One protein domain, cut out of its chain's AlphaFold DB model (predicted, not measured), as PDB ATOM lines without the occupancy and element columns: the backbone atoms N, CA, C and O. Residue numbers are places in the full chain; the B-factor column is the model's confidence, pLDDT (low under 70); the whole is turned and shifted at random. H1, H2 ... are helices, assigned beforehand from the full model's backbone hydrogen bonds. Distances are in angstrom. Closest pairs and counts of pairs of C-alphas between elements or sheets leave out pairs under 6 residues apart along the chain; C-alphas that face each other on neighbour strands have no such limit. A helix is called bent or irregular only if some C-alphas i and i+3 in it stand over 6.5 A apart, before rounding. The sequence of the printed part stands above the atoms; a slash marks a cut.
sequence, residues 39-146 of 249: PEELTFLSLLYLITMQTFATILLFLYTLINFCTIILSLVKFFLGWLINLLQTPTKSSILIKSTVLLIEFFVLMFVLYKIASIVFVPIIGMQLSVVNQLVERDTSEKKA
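This is residues 39 to 146 of the 249 residues of an uncharacterized protein of Laodelphax striatellus (UniProt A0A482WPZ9). Two long helices, H1 and H2, run side by side in opposite ways as a long, narrow U, joined at one end by a tight turn and open at the other, where the C-alphas of Pro 39 and Ala 146 are 22.7 A apart. A kink in H2 turns its far part, and the two free ends stand apart from each other. The printed part has 108 residues, is all helix with no named strand, and is extended, with a radius of gyration of the C-alphas of 24.2 A and spans of 80 by 26 by 14 A.

H2, residues 93 to 146, is the longest helix and has a kink of 26 degrees near residue 122; it is neither bent nor irregular, but only just: C-alphas 121 and 124 are 6.4 A apart. H1, residues 39 to 89, is close to H2 but not clearly touching it, the closest C-alphas being those of Leu 87 and Ile 96, 6.5 A apart. They run opposite ways at a shallow tilt of 13 degrees. Every O i to N i+4 pair is within hydrogen-bond range in H1, and 47 of 50 in H2.

H2 is 76.7 A long, from C-alpha 93 at (168.550, 79.613, 141.810) to C-alpha 146 at (118.864, 42.990, 96.227). H1 is 74.9 A long and begins at C-alpha 39, (108.127, 62.752, 93.099).

The two C-alphas farthest apart, of Pro 39 and Thr 92, are 80.6 A apart. Residues 39 to 57, 89 to 94 and 126 to 146 stand free. The printed part has no cut; pLDDT is under 70 at residues 39 to 43 and 128 to 146.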
ATOM      1  N   PRO A  39     108.017  62.469  91.666       53.34
ATOM      2  CA  PRO A  39     108.127  62.752  93.099       53.34
ATOM      3  C   PRO A  39     109.463  62.254  93.684       53.34
ATOM      4  O   PRO A  39     109.980  62.832  94.634       53.34
ATOM      5  N   GLU A  40     110.070  61.242  93.063       52.16
ATOM      6  CA  GLU A  40     111.409  60.723  93.359       52.16
ATOM      7  C   GLU A  40     112.532  61.753  93.129       52.16
ATOM      8  O   GLU A  40     113.435  61.855  93.955       52.16
ATOM      9  N   GLU A  41     112.464  62.565  92.070       50.38
ATOM     10  CA  GLU A  41     113.486  63.572  91.737       50.38
ATOM     11  C   GLU A  41     113.424  64.777  92.683       50.38
ATOM     12  O   GLU A  41     114.459  65.274  93.129       50.38
ATOM     13  N   LEU A  42     112.213  65.199  93.066       57.06
ATOM     14  CA  LEU A  42     112.016  66.249  94.072       57.06
ATOM     15  C   LEU A  42     112.507  65.792  95.456       57.06
ATOM     16  O   LEU A  42     113.110  66.565  96.204       57.06
ATOM     17  N   THR A  43     112.288  64.514  95.774       65.12
ATOM     18  CA  THR A  43     112.737  63.893  97.027       65.12
ATOM     19  C   THR A  43     114.258  63.719  97.042       65.12
ATOM     20  O   THR A  43     114.892  64.005  98.058       65.12
ATOM     21  N   PHE A  44     114.866  63.342  95.913       71.81
ATOM     22  CA  PHE A  44     116.319  63.254  95.765       71.81
ATOM     23  C   PHE A  44     116.990  64.626  95.862       71.81
ATOM     24  O   PHE A  44     117.959  64.777  96.603       71.81
ATOM     25  N   LEU A  45     116.457  65.647  95.184       71.25
ATOM     26  CA  LEU A  45     116.990  67.007  95.253       71.25
ATOM     27  C   LEU A  45     116.867  67.589  96.670       71.25
ATOM     28  O   LEU A  45     117.788  68.252  97.146       71.25
ATOM     29  N   SER A  46     115.767  67.296  97.372       71.69
ATOM     30  CA  SER A  46     115.580  67.673  98.777       71.69
ATOM     31  C   SER A  46     116.577  66.966  99.704       71.69
ATOM     32  O   SER A  46     117.202  67.620 100.539       71.69
ATOM     33  N   LEU A  47     116.799  65.660  99.522       72.06
ATOM     34  CA  LEU A  47     117.820  64.895 100.248       72.06
ATOM     35  C   LEU A  47     119.230  65.419  99.973       72.06
ATOM     36  O   LEU A  47     120.007  65.612 100.907       72.06
ATOM     37  N   LEU A  48     119.554  65.695  98.711       74.62
ATOM     38  CA  LEU A  48     120.843  66.244  98.308       74.62
ATOM     39  C   LEU A  48     121.063  67.627  98.928       74.62
ATOM     40  O   LEU A  48     122.139  67.901  99.461       74.62
ATOM     41  N   TYR A  49     120.039  68.481  98.921       76.44
ATOM     42  CA  TYR A  49     120.076  69.785  99.574       76.44
ATOM     43  C   TYR A  49     120.269  69.659 101.088       76.44
ATOM     44  O   TYR A  49     121.113  70.352 101.655       76.44
ATOM     45  N   LEU A  50     119.550  68.740 101.739       75.12
ATOM     46  CA  LEU A  50     119.678  68.481 103.172       75.12
ATOM     47  C   LEU A  50     121.094  68.007 103.528       75.12
ATOM     48  O   LEU A  50     121.697  68.531 104.462       75.12
ATOM     49  N   ILE A  51     121.651  67.068 102.759       73.25
ATOM     50  CA  ILE A  51     123.018  66.562 102.942       73.25
ATOM     51  C   ILE A  51     124.036  67.681 102.708       73.25
ATOM     52  O   ILE A  51     124.963  67.846 103.500       73.25
ATOM     53  N   THR A  52     123.856  68.496 101.669       74.81
ATOM     54  CA  THR A  52     124.758  69.617 101.362       74.81
ATOM     55  C   THR A  52     124.715  70.680 102.461       74.81
ATOM     56  O   THR A  52     125.755  71.151 102.912       74.81
ATOM     57  N   MET A  53     123.528  71.018 102.968       76.62
ATOM     58  CA  MET A  53     123.389  71.970 104.073       76.62
ATOM     59  C   MET A  53     123.948  71.419 105.384       76.62
ATOM     60  O   MET A  53     124.642  72.137 106.106       76.62
ATOM     61  N   GLN A  54     123.712  70.140 105.679       76.75
ATOM     62  CA  GLN A  54     124.234  69.485 106.874       76.75
ATOM     63  C   GLN A  54     125.766  69.381 106.842       76.75
ATOM     64  O   GLN A  54     126.422  69.639 107.853       76.75
ATOM     65  N   THR A  55     126.348  69.035 105.690       74.94
ATOM     66  CA  THR A  55     127.808  68.952 105.507       74.94
ATOM     67  C   THR A  55     128.456  70.330 105.575       74.94
ATOM     68  O   THR A  55     129.447  70.513 106.279       74.94
ATOM     69  N   PHE A  56     127.861  71.338 104.938       79.12
ATOM     70  CA  PHE A  56     128.347  72.712 105.024       79.12
ATOM     71  C   PHE A  56     128.299  73.256 106.460       79.12
ATOM     72  O   PHE A  56     129.275  73.837 106.939       79.12
ATOM     73  N   ALA A  57     127.210  73.001 107.190       77.19
ATOM     74  CA  ALA A  57     127.077  73.392 108.591       77.19
ATOM     75  C   ALA A  57     128.093  72.681 109.499       77.19
ATOM     76  O   ALA A  57     128.686  73.318 110.371       77.19
ATOM     77  N   THR A  58     128.346  71.387 109.284       78.75
ATOM     78  CA  THR A  58     129.370  70.647 110.046       78.75
ATOM     79  C   THR A  58     130.787  71.126 109.735       78.75
ATOM     80  O   THR A  58     131.580  71.264 110.666       78.75
ATOM     81  N   ILE A  59     131.103  71.457 108.478       80.00
ATOM     82  CA  ILE A  59     132.398  72.049 108.099       80.00
ATOM     83  C   ILE A  59     132.581  73.421 108.757       80.00
ATOM     84  O   ILE A  59     133.633  73.685 109.341       80.00
ATOM     85  N   LEU A  60     131.564  74.287 108.717       85.06
ATOM     86  CA  LEU A  60     131.623  75.596 109.371       85.06
ATOM     87  C   LEU A  60     131.774  75.475 110.890       85.06
ATOM     88  O   LEU A  60     132.587  76.186 111.480       85.06
ATOM     89  N   LEU A  61     131.032  74.561 111.521       83.94
ATOM     90  CA  LEU A  61     131.139  74.302 112.955       83.94
ATOM     91  C   LEU A  61     132.537  73.791 113.323       83.94
ATOM     92  O   LEU A  61     133.123  74.247 114.308       83.94
ATOM     93  N   PHE A  62     133.093  72.886 112.516       81.75
ATOM     94  CA  PHE A  62     134.455  72.391 112.684       81.75
ATOM     95  C   PHE A  62     135.475  73.524 112.578       81.75
ATOM     96  O   PHE A  62     136.303  73.685 113.473       81.75
ATOM     97  N   LEU A  63     135.378  74.352 111.535       85.50
ATOM     98  CA  LEU A  63     136.295  75.467 111.308       85.50
ATOM     99  C   LEU A  63     136.219  76.503 112.437       85.50
ATOM    100  O   LEU A  63     137.249  76.935 112.948       85.50
ATOM    101  N   TYR A  64     135.010  76.860 112.875       85.94
ATOM    102  CA  TYR A  64     134.808  77.768 114.003       85.94
ATOM    103  C   TYR A  64     135.432  77.217 115.290       85.94
ATOM    104  O   TYR A  64     136.114  77.933 116.029       85.94
ATOM    105  N   THR A  65     135.238  75.926 115.550       83.00
ATOM    106  CA  THR A  65     135.803  75.278 116.736       83.00
ATOM    107  C   THR A  65     137.329  75.201 116.656       83.00
ATOM    108  O   THR A  65     138.005  75.473 117.647       83.00
ATOM    109  N   LEU A  66     137.880  74.931 115.470       83.00
ATOM    110  CA  LEU A  66     139.320  74.917 115.216       83.00
ATOM    111  C   LEU A  66     139.954  76.295 115.452       83.00
ATOM    112  O   LEU A  66     140.985  76.384 116.113       83.00
ATOM    113  N   ILE A  67     139.328  77.377 114.974       88.50
ATOM    114  CA  ILE A  67     139.809  78.754 115.195       88.50
ATOM    115  C   ILE A  67     139.851  79.078 116.693       88.50
ATOM    116  O   ILE A  67     140.860  79.592 117.191       88.50
ATOM    117  N   ASN A  68     138.787  78.751 117.428       85.94
ATOM    118  CA  ASN A  68     138.754  78.955 118.877       85.94
ATOM    119  C   ASN A  68     139.838  78.131 119.583       85.94
ATOM    120  O   ASN A  68     140.547  78.652 120.443       85.94
ATOM    121  N   PHE A  69     140.031  76.877 119.176       83.12
ATOM    122  CA  PHE A  69     141.079  76.016 119.717       83.12
ATOM    123  C   PHE A  69     142.487  76.577 119.456       83.12
ATOM    124  O   PHE A  69     143.289  76.691 120.384       83.12
ATOM    125  N   CYS A  70     142.774  77.026 118.232       85.38
ATOM    126  CA  CYS A  70     144.032  77.695 117.892       85.38
ATOM    127  C   CYS A  70     144.256  78.963 118.728       85.38
ATOM    128  O   CYS A  70     145.372  79.220 119.177       85.38
ATOM    129  N   THR A  71     143.202  79.737 118.992       88.88
ATOM    130  CA  THR A  71     143.275  80.947 119.828       88.88
ATOM    131  C   THR A  71     143.636  80.618 121.279       88.88
ATOM    132  O   THR A  71     144.435  81.328 121.904       88.88
ATOM    133  N   ILE A  72     143.101  79.515 121.807       85.81
ATOM    134  CA  ILE A  72     143.451  79.005 123.138       85.81
ATOM    135  C   ILE A  72     144.927  78.587 123.171       85.81
ATOM    136  O   ILE A  72     145.656  79.002 124.073       85.81
ATOM    137  N   ILE A  73     145.402  77.845 122.164       85.50
ATOM    138  CA  ILE A  73     146.815  77.442 122.080       85.50
ATOM    139  C   ILE A  73     147.742  78.656 121.971       85.50
ATOM    140  O   ILE A  73     148.745  78.718 122.676       85.50
ATOM    141  N   LEU A  74     147.414  79.654 121.149       88.88
ATOM    142  CA  LEU A  74     148.225  80.870 121.036       88.88
ATOM    143  C   LEU A  74     148.296  81.641 122.359       88.88
ATOM    144  O   LEU A  74     149.357  82.157 122.714       88.88
ATOM    145  N   SER A  75     147.190  81.700 123.104       87.44
ATOM    146  CA  SER A  75     147.162  82.301 124.443       87.44
ATOM    147  C   SER A  75     148.068  81.549 125.420       87.44
ATOM    148  O   SER A  75     148.824  82.172 126.167       87.44
ATOM    149  N   LEU A  76     148.063  80.218 125.356       85.00
ATOM    150  CA  LEU A  76     148.963  79.361 126.125       85.00
ATOM    151  C   LEU A  76     150.430  79.587 125.780       85.00
ATOM    152  O   LEU A  76     151.246  79.780 126.676       85.00
ATOM    153  N   VAL A  77     150.769  79.611 124.494       87.44
ATOM    154  CA  VAL A  77     152.146  79.858 124.045       87.44
ATOM    155  C   VAL A  77     152.628  81.229 124.519       87.44
ATOM    156  O   VAL A  77     153.742  81.336 125.025       87.44
ATOM    157  N   LYS A  78     151.787  82.268 124.430       89.06
ATOM    158  CA  LYS A  78     152.108  83.604 124.962       89.06
ATOM    159  C   LYS A  78     152.355  83.584 126.469       89.06
ATOM    160  O   LYS A  78     153.311  84.208 126.926       89.06
ATOM    161  N   PHE A  79     151.529  82.862 127.224       85.50
ATOM    162  CA  PHE A  79     151.716  82.685 128.663       85.50
ATOM    163  C   PHE A  79     153.058  82.005 128.978       85.50
ATOM    164  O   PHE A  79     153.824  82.512 129.799       85.50
ATOM    165  N   PHE A  80     153.398  80.931 128.259       83.44
ATOM    166  CA  PHE A  80     154.684  80.242 128.399       83.44
ATOM    167  C   PHE A  80     155.879  81.126 128.060       83.44
ATOM    168  O   PHE A  80     156.866  81.117 128.791       83.44
ATOM    169  N   LEU A  81     155.793  81.907 126.982       86.06
ATOM    170  CA  LEU A  81     156.855  82.835 126.593       86.06
ATOM    171  C   LEU A  81     157.074  83.914 127.657       86.06
ATOM    172  O   LEU A  81     158.212  84.163 128.050       86.06
ATOM    173  N   GLY A  82     155.992  84.527 128.149       86.06
ATOM    174  CA  GLY A  82     156.068  85.529 129.212       86.06
ATOM    175  C   GLY A  82     156.684  84.959 130.490       86.06
ATOM    176  O   GLY A  82     157.510  85.608 131.134       86.06
ATOM    177  N   TRP A  83     156.349  83.714 130.821       81.56
ATOM    178  CA  TRP A  83     156.943  83.025 131.955       81.56
ATOM    179  C   TRP A  83     158.422  82.686 131.751       81.56
ATOM    180  O   TRP A  83     159.223  82.924 132.653       81.56
ATOM    181  N   LEU A  84     158.804  82.176 130.577       81.56
ATOM    182  CA  LEU A  84     160.192  81.835 130.267       81.56
ATOM    183  C   LEU A  84     161.101  83.061 130.412       81.56
ATOM    184  O   LEU A  84     162.185  82.961 130.984       81.56
ATOM    185  N   ILE A  85     160.624  84.227 129.963       85.44
ATOM    186  CA  ILE A  85     161.311  85.512 130.136       85.44
ATOM    187  C   ILE A  85     161.443  85.860 131.627       85.44
ATOM    188  O   ILE A  85     162.528  86.229 132.073       85.44
ATOM    189  N   ASN A  86     160.373  85.700 132.411       82.50
ATOM    190  CA  ASN A  86     160.382  85.983 133.850       82.50
ATOM    191  C   ASN A  86     161.352  85.063 134.616       82.50
ATOM    192  O   ASN A  86     162.075  85.513 135.502       82.50
ATOM    193  N   LEU A  87     161.426  83.782 134.237       78.56
ATOM    194  CA  LEU A  87     162.365  82.830 134.828       78.56
ATOM    195  C   LEU A  87     163.822  83.186 134.491       78.56
ATOM    196  O   LEU A  87     164.688  83.110 135.365       78.56
ATOM    197  N   LEU A  88     164.083  83.618 133.250       80.19
ATOM    198  CA  LEU A  88     165.403  84.079 132.808       80.19
ATOM    199  C   LEU A  88     165.879  85.324 133.573       80.19
ATOM    200  O   LEU A  88     167.077  85.493 133.778       80.19
ATOM    201  N   GLN A  89     164.950  86.190 133.988       81.44
ATOM    202  CA  GLN A  89     165.251  87.432 134.708       81.44
ATOM    203  C   GLN A  89     165.422  87.247 136.225       81.44
ATOM    204  O   GLN A  89     165.911  88.155 136.899       81.44
ATOM    205  N   THR A  90     165.048  86.097 136.795       78.44
ATOM    206  CA  THR A  90     165.193  85.861 138.240       78.44
ATOM    207  C   THR A  90     166.656  85.614 138.654       78.44
ATOM    208  O   THR A  90     167.293  84.709 138.124       78.44
ATOM    209  N   PRO A  91     167.199  86.333 139.658       70.94
ATOM    210  CA  PRO A  91     168.619  86.235 140.016       70.94
ATOM    211  C   PRO A  91     168.980  85.049 140.933       70.94
ATOM    212  O   PRO A  91     170.154  84.712 141.065       70.94
ATOM    213  N   THR A  92     168.013  84.400 141.599       79.50
ATOM    214  CA  THR A  92     168.287  83.385 142.639       79.50
ATOM    215  C   THR A  92     167.835  81.972 142.252       79.50
ATOM    216  O   THR A  92     166.651  81.702 142.074       79.50
ATOM    217  N   LYS A  93     168.779  81.018 142.220       74.19
ATOM    218  CA  LYS A  93     168.550  79.613 141.810       74.19
ATOM    219  C   LYS A  93     167.501  78.862 142.648       74.19
ATOM    220  O   LYS A  93     166.766  78.041 142.112       74.19
ATOM    221  N   SER A  94     167.410  79.147 143.949       75.62
ATOM    222  CA  SER A  94     166.441  78.488 144.842       75.62
ATOM    223  C   SER A  94     164.997  78.940 144.580       75.62
ATOM    224  O   SER A  94     164.085  78.115 144.569       75.62
ATOM    225  N   SER A  95     164.786  80.227 144.270       76.06
ATOM    226  CA  SER A  95     163.450  80.747 143.943       76.06
ATOM    227  C   SER A  95     162.969  80.287 142.561       76.06
ATOM    228  O   SER A  95     161.774  80.060 142.372       76.06
ATOM    229  N   ILE A  96     163.902  80.079 141.625       79.69
ATOM    230  CA  ILE A  96     163.644  79.519 140.290       79.69
ATOM    231  C   ILE A  96     163.093  78.094 140.383       79.69
ATOM    232  O   ILE A  96     162.109  77.791 139.715       79.69
ATOM    233  N   LEU A  97     163.684  77.234 141.221       79.56
ATOM    234  CA  LEU A  97     163.246  75.840 141.365       79.56
ATOM    235  C   LEU A  97     161.799  75.741 141.855       79.56
ATOM    236  O   LEU A  97     160.985  75.089 141.212       79.56
ATOM    237  N   ILE A  98     161.461  76.448 142.936       81.81
ATOM    238  CA  ILE A  98     160.113  76.402 143.526       81.81
ATOM    239  C   ILE A  98     159.072  76.959 142.545       81.81
ATOM    240  O   ILE A  98     158.036  76.334 142.323       81.81
ATOM    241  N   LYS A  99     159.364  78.102 141.905       79.50
ATOM    242  CA  LYS A  99     158.474  78.690 140.890       79.50
ATOM    243  C   LYS A  99     158.304  77.779 139.677       79.50
ATOM    244  O   LYS A  99     157.201  77.681 139.152       79.50
ATOM    245  N   SER A 100     159.370  77.103 139.251       79.62
ATOM    246  CA  SER A 100     159.330  76.161 138.131       79.62
ATOM    247  C   SER A 100     158.475  74.936 138.437       79.62
ATOM    248  O   SER A 100     157.629  74.564 137.627       79.62
ATOM    249  N   THR A 101     158.608  74.352 139.629       83.00
ATOM    250  CA  THR A 101     157.818  73.177 140.017       83.00
ATOM    251  C   THR A 101     156.323  73.484 140.107       83.00
ATOM    252  O   THR A 101     155.521  72.715 139.582       83.00
ATOM    253  N   VAL A 102     155.935  74.610 140.719       85.88
ATOM    254  CA  VAL A 102     154.519  75.017 140.804       85.88
ATOM    255  C   VAL A 102     153.922  75.202 139.408       85.88
ATOM    256  O   VAL A 102     152.826  74.719 139.130       85.88
ATOM    257  N   LEU A 103     154.671  75.827 138.502       79.81
ATOM    258  CA  LEU A 103     154.181  76.111 137.159       79.81
ATOM    259  C   LEU A 103     154.128  74.870 136.264       79.81
ATOM    260  O   LEU A 103     153.262  74.758 135.401       79.81
ATOM    261  N   LEU A 104     155.026  73.912 136.483       85.31
ATOM    262  CA  LEU A 104     154.999  72.617 135.809       85.31
ATOM    263  C   LEU A 104     153.755  71.814 136.216       85.31
ATOM    264  O   LEU A 104     153.125  71.190 135.365       85.31
ATOM    265  N   ILE A 105     153.347  71.888 137.485       88.31
ATOM    266  CA  ILE A 105     152.084  71.296 137.948       88.31
ATOM    267  C   ILE A 105     150.888  72.003 137.295       88.31
ATOM    268  O   ILE A 105     150.018  71.324 136.746       88.31
ATOM    269  N   GLU A 106     150.860  73.341 137.284       83.62
ATOM    270  CA  GLU A 106     149.817  74.096 136.570       83.62
ATOM    271  C   GLU A 106     149.762  73.722 135.086       83.62
ATOM    272  O   GLU A 106     148.674  73.524 134.547       83.62
ATOM    273  N   PHE A 107     150.910  73.540 134.431       85.00
ATOM    274  CA  PHE A 107     150.971  73.117 133.036       85.00
ATOM    275  C   PHE A 107     150.330  71.751 132.807       85.00
ATOM    276  O   PHE A 107     149.549  71.597 131.868       85.00
ATOM    277  N   PHE A 108     150.626  70.769 133.663       87.44
ATOM    278  CA  PHE A 108     150.021  69.442 133.564       87.44
ATOM    279  C   PHE A 108     148.504  69.495 133.733       87.44
ATOM    280  O   PHE A 108     147.779  68.872 132.954       87.44
ATOM    281  N   VAL A 109     148.018  70.271 134.705       89.00
ATOM    282  CA  VAL A 109     146.578  70.469 134.914       89.00
ATOM    283  C   VAL A 109     145.946  71.120 133.685       89.00
ATOM    284  O   VAL A 109     144.915  70.657 133.195       89.00
ATOM    285  N   LEU A 110     146.579  72.153 133.137       85.12
ATOM    286  CA  LEU A 110     146.061  72.891 131.991       85.12
ATOM    287  C   LEU A 110     146.051  72.021 130.722       85.12
ATOM    288  O   LEU A 110     145.046  71.979 130.014       85.12
ATOM    289  N   MET A 111     147.104  71.237 130.482       84.75
ATOM    290  CA  MET A 111     147.150  70.260 129.389       84.75
ATOM    291  C   MET A 111     146.090  69.168 129.532       84.75
ATOM    292  O   MET A 111     145.454  68.792 128.545       84.75
ATOM    293  N   PHE A 112     145.836  68.696 130.753       89.12
ATOM    294  CA  PHE A 112     144.762  67.741 131.010       89.12
ATOM    295  C   PHE A 112     143.383  68.332 130.683       89.12
ATOM    296  O   PHE A 112     142.567  67.678 130.030       89.12
ATOM    297  N   VAL A 113     143.133  69.587 131.070       88.38
ATOM    298  CA  VAL A 113     141.888  70.297 130.738       88.38
ATOM    299  C   VAL A 113     141.735  70.463 129.224       88.38
ATOM    300  O   VAL A 113     140.672  70.150 128.686       88.38
ATOM    301  N   LEU A 114     142.789  70.873 128.510       85.62
ATOM    302  CA  LEU A 114     142.764  70.981 127.045       85.62
ATOM    303  C   LEU A 114     142.460  69.644 126.377       85.62
ATOM    304  O   LEU A 114     141.646  69.596 125.458       85.62
ATOM    305  N   TYR A 115     143.078  68.561 126.851       85.88
ATOM    306  CA  TYR A 115     142.817  67.221 126.339       85.88
ATOM    307  C   TYR A 115     141.349  66.822 126.532       85.88
ATOM    308  O   TYR A 115     140.731  66.277 125.616       85.88
ATOM    309  N   LYS A 116     140.753  67.132 127.690       86.19
ATOM    310  CA  LYS A 116     139.328  66.874 127.935       86.19
ATOM    311  C   LYS A 116     138.425  67.697 127.022       86.19
ATOM    312  O   LYS A 116     137.493  67.134 126.455       86.19
ATOM    313  N   ILE A 117     138.720  68.982 126.826       84.06
ATOM    314  CA  ILE A 117     137.967  69.844 125.901       84.06
ATOM    315  C   ILE A 117     138.071  69.302 124.471       84.06
ATOM    316  O   ILE A 117     137.051  69.131 123.806       84.06
ATOM    317  N   ALA A 118     139.281  68.967 124.020       81.44
ATOM    318  CA  ALA A 118     139.502  68.371 122.708       81.44
ATOM    319  C   ALA A 118     138.729  67.052 122.562       81.44
ATOM    320  O   ALA A 118     138.034  66.855 121.572       81.44
ATOM    321  N   SER A 119     138.766  66.176 123.567       82.50
ATOM    322  CA  SER A 119     138.010  64.921 123.556       82.50
ATOM    323  C   SER A 119     136.502  65.160 123.423       82.50
ATOM    324  O   SER A 119     135.874  64.555 122.560       82.50
ATOM    325  N   ILE A 120     135.926  66.092 124.186       80.44
ATOM    326  CA  ILE A 120     134.490  66.416 124.116       80.44
ATOM    327  C   ILE A 120     134.092  66.946 122.733       80.44
ATOM    328  O   ILE A 120     132.995  66.661 122.264       80.44
ATOM    329  N   VAL A 121     134.972  67.700 122.074       78.44
ATOM    330  CA  VAL A 121     134.710  68.263 120.745       78.44
ATOM    331  C   VAL A 121     134.893  67.222 119.640       78.44
ATOM    332  O   VAL A 121     134.035  67.090 118.772       78.44
ATOM    333  N   PHE A 122     136.000  66.480 119.643       75.44
ATOM    334  CA  PHE A 122     136.361  65.597 118.531       75.44
ATOM    335  C   PHE A 122     135.643  64.240 118.577       75.44
ATOM    336  O   PHE A 122     135.363  63.677 117.519       75.44
ATOM    337  N   VAL A 123     135.288  63.722 119.757       77.44
ATOM    338  CA  VAL A 123     134.553  62.447 119.894       77.44
ATOM    339  C   VAL A 123     133.201  62.446 119.164       77.44
ATOM    340  O   VAL A 123     132.979  61.525 118.377       77.44
ATOM    341  N   PRO A 124     132.298  63.432 119.339       73.06
ATOM    342  CA  PRO A 124     131.024  63.438 118.620       73.06
ATOM    343  C   PRO A 124     131.210  63.603 117.109       73.06
ATOM    344  O   PRO A 124     130.439  63.036 116.341       73.06
ATOM    345  N   ILE A 125     132.256  64.306 116.670       72.19
ATOM    346  CA  ILE A 125     132.575  64.461 115.244       72.19
ATOM    347  C   ILE A 125     132.979  63.110 114.648       72.19
ATOM    348  O   ILE A 125     132.440  62.715 113.617       72.19
ATOM    349  N   ILE A 126     133.864  62.365 115.317       73.94
ATOM    350  CA  ILE A 126     134.252  61.012 114.891       73.94
ATOM    351  C   ILE A 126     133.038  60.075 114.915       73.94
ATOM    352  O   ILE A 126     132.832  59.330 113.961       73.94
ATOM    353  N   GLY A 127     132.202  60.141 115.955       70.94
ATOM    354  CA  GLY A 127     130.993  59.320 116.073       70.94
ATOM    355  C   GLY A 127     129.971  59.580 114.963       70.94
ATOM    356  O   GLY A 127     129.432  58.633 114.391       70.94
ATOM    357  N   MET A 128     129.746  60.846 114.598       66.88
ATOM    358  CA  MET A 128     128.864  61.203 113.481       66.88
ATOM    359  C   MET A 128     129.403  60.688 112.145       66.88
ATOM    360  O   MET A 128     128.646  60.106 111.373       66.88
ATOM    361  N   GLN A 129     130.705  60.837 111.890       63.31
ATOM    362  CA  GLN A 129     131.326  60.313 110.669       63.31
ATOM    363  C   GLN A 129     131.235  58.781 110.608       63.31
ATOM    364  O   GLN A 129     130.886  58.228 109.568       63.31
ATOM    365  N   LEU A 130     131.458  58.089 111.732       64.56
ATOM    366  CA  LEU A 130     131.336  56.632 111.812       64.56
ATOM    367  C   LEU A 130     129.896  56.162 111.561       64.56
ATOM    368  O   LEU A 130     129.691  55.169 110.871       64.56
ATOM    369  N   SER A 131     128.898  56.888 112.075       62.62
ATOM    370  CA  SER A 131     127.482  56.580 111.840       62.62
ATOM    371  C   SER A 131     127.088  56.752 110.375       62.62
ATOM    372  O   SER A 131     126.337  55.932 109.854       62.62
ATOM    373  N   VAL A 132     127.577  57.798 109.702       63.25
ATOM    374  CA  VAL A 132     127.310  58.015 108.272       63.25
ATOM    375  C   VAL A 132     127.970  56.920 107.435       63.25
ATOM    376  O   VAL A 132     127.322  56.345 106.564       63.25
ATOM    377  N   VAL A 133     129.222  56.563 107.739       59.94
ATOM    378  CA  VAL A 133     129.916  55.452 107.068       59.94
ATOM    379  C   VAL A 133     129.197  54.127 107.311       59.94
ATOM    380  O   VAL A 133     129.003  53.371 106.366       59.94
ATOM    381  N   ASN A 134     128.743  53.850 108.537       57.19
ATOM    382  CA  ASN A 134     128.018  52.616 108.836       57.19
ATOM    383  C   ASN A 134     126.681  52.545 108.083       57.19
ATOM    384  O   ASN A 134     126.353  51.502 107.533       57.19
ATOM    385  N   GLN A 135     125.950  53.659 107.972       56.09
ATOM    386  CA  GLN A 135     124.721  53.719 107.173       56.09
ATOM    387  C   GLN A 135     124.978  53.540 105.669       56.09
ATOM    388  O   GLN A 135     124.156  52.934 104.982       56.09
ATOM    389  N   LEU A 136     126.106  54.035 105.152       57.75
ATOM    390  CA  LEU A 136     126.511  53.826 103.757       57.75
ATOM    391  C   LEU A 136     126.913  52.368 103.496       57.75
ATOM    392  O   LEU A 136     126.462  51.779 102.521       57.75
ATOM    393  N   VAL A 137     127.687  51.758 104.399       59.44
ATOM    394  CA  VAL A 137     128.090  50.344 104.304       59.44
ATOM    395  C   VAL A 137     126.882  49.414 104.434       59.44
ATOM    396  O   VAL A 137     126.757  48.451 103.679       59.44
ATOM    397  N   GLU A 138     125.964  49.698 105.356       54.25
ATOM    398  CA  GLU A 138     124.758  48.892 105.550       54.25
ATOM    399  C   GLU A 138     123.822  48.993 104.335       54.25
ATOM    400  O   GLU A 138     123.323  47.966 103.861       54.25
ATOM    401  N   ARG A 139     123.688  50.186 103.731       50.94
ATOM    402  CA  ARG A 139     122.970  50.348 102.457       50.94
ATOM    403  C   ARG A 139     123.635  49.612 101.300       50.94
ATOM    404  O   ARG A 139     122.928  48.882 100.608       50.94
ATOM    405  N   ASP A 140     124.957  49.680 101.167       48.91
ATOM    406  CA  ASP A 140     125.697  48.916 100.154       48.91
ATOM    407  C   ASP A 140     125.496  47.404 100.316       48.91
ATOM    408  O   ASP A 140     125.404  46.685  99.324       48.91
ATOM    409  N   THR A 141     125.390  46.887 101.546       50.09
ATOM    410  CA  THR A 141     125.080  45.462 101.759       50.09
ATOM    411  C   THR A 141     123.619  45.107 101.493       50.09
ATOM    412  O   THR A 141     123.339  43.953 101.167       50.09
ATOM    413  N   SER A 142     122.691  46.063 101.599       45.19
ATOM    414  CA  SER A 142     121.276  45.860 101.268       45.19
ATOM    415  C   SER A 142     121.015  45.936  99.760       45.19
ATOM    416  O   SER A 142     120.327  45.070  99.223       45.19
ATOM    417  N   GLU A 143     121.661  46.860  99.044       42.47
ATOM    418  CA  GLU A 143     121.607  46.928  97.579       42.47
ATOM    419  C   GLU A 143     122.372  45.758  96.956       42.47
ATOM    420  O   GLU A 143     121.850  45.073  96.078       42.47
ATOM    421  N   LYS A 144     123.539  45.389  97.502       39.94
ATOM    422  CA  LYS A 144     124.238  44.159  97.095       39.94
ATOM    423  C   LYS A 144     123.551  42.878  97.550       39.94
ATOM    424  O   LYS A 144     124.015  41.831  97.138       39.94
ATOM    425  N   LYS A 145     122.487  42.909  98.363       38.66
ATOM    426  CA  LYS A 145     121.610  41.746  98.615       38.66
ATOM    427  C   LYS A 145     120.367  41.740  97.725       38.66
ATOM    428  O   LYS A 145     119.846  40.662  97.459       38.66
ATOM    429  N   ALA A 146     119.937  42.893  97.216       37.97
ATOM    430  CA  ALA A 146     118.864  42.990  96.227       37.97
ATOM    431  C   ALA A 146     119.319  42.597  94.806       37.97
ATOM    432  O   ALA A 146     118.505  42.148  94.005       37.97
TER     433      ALA A 146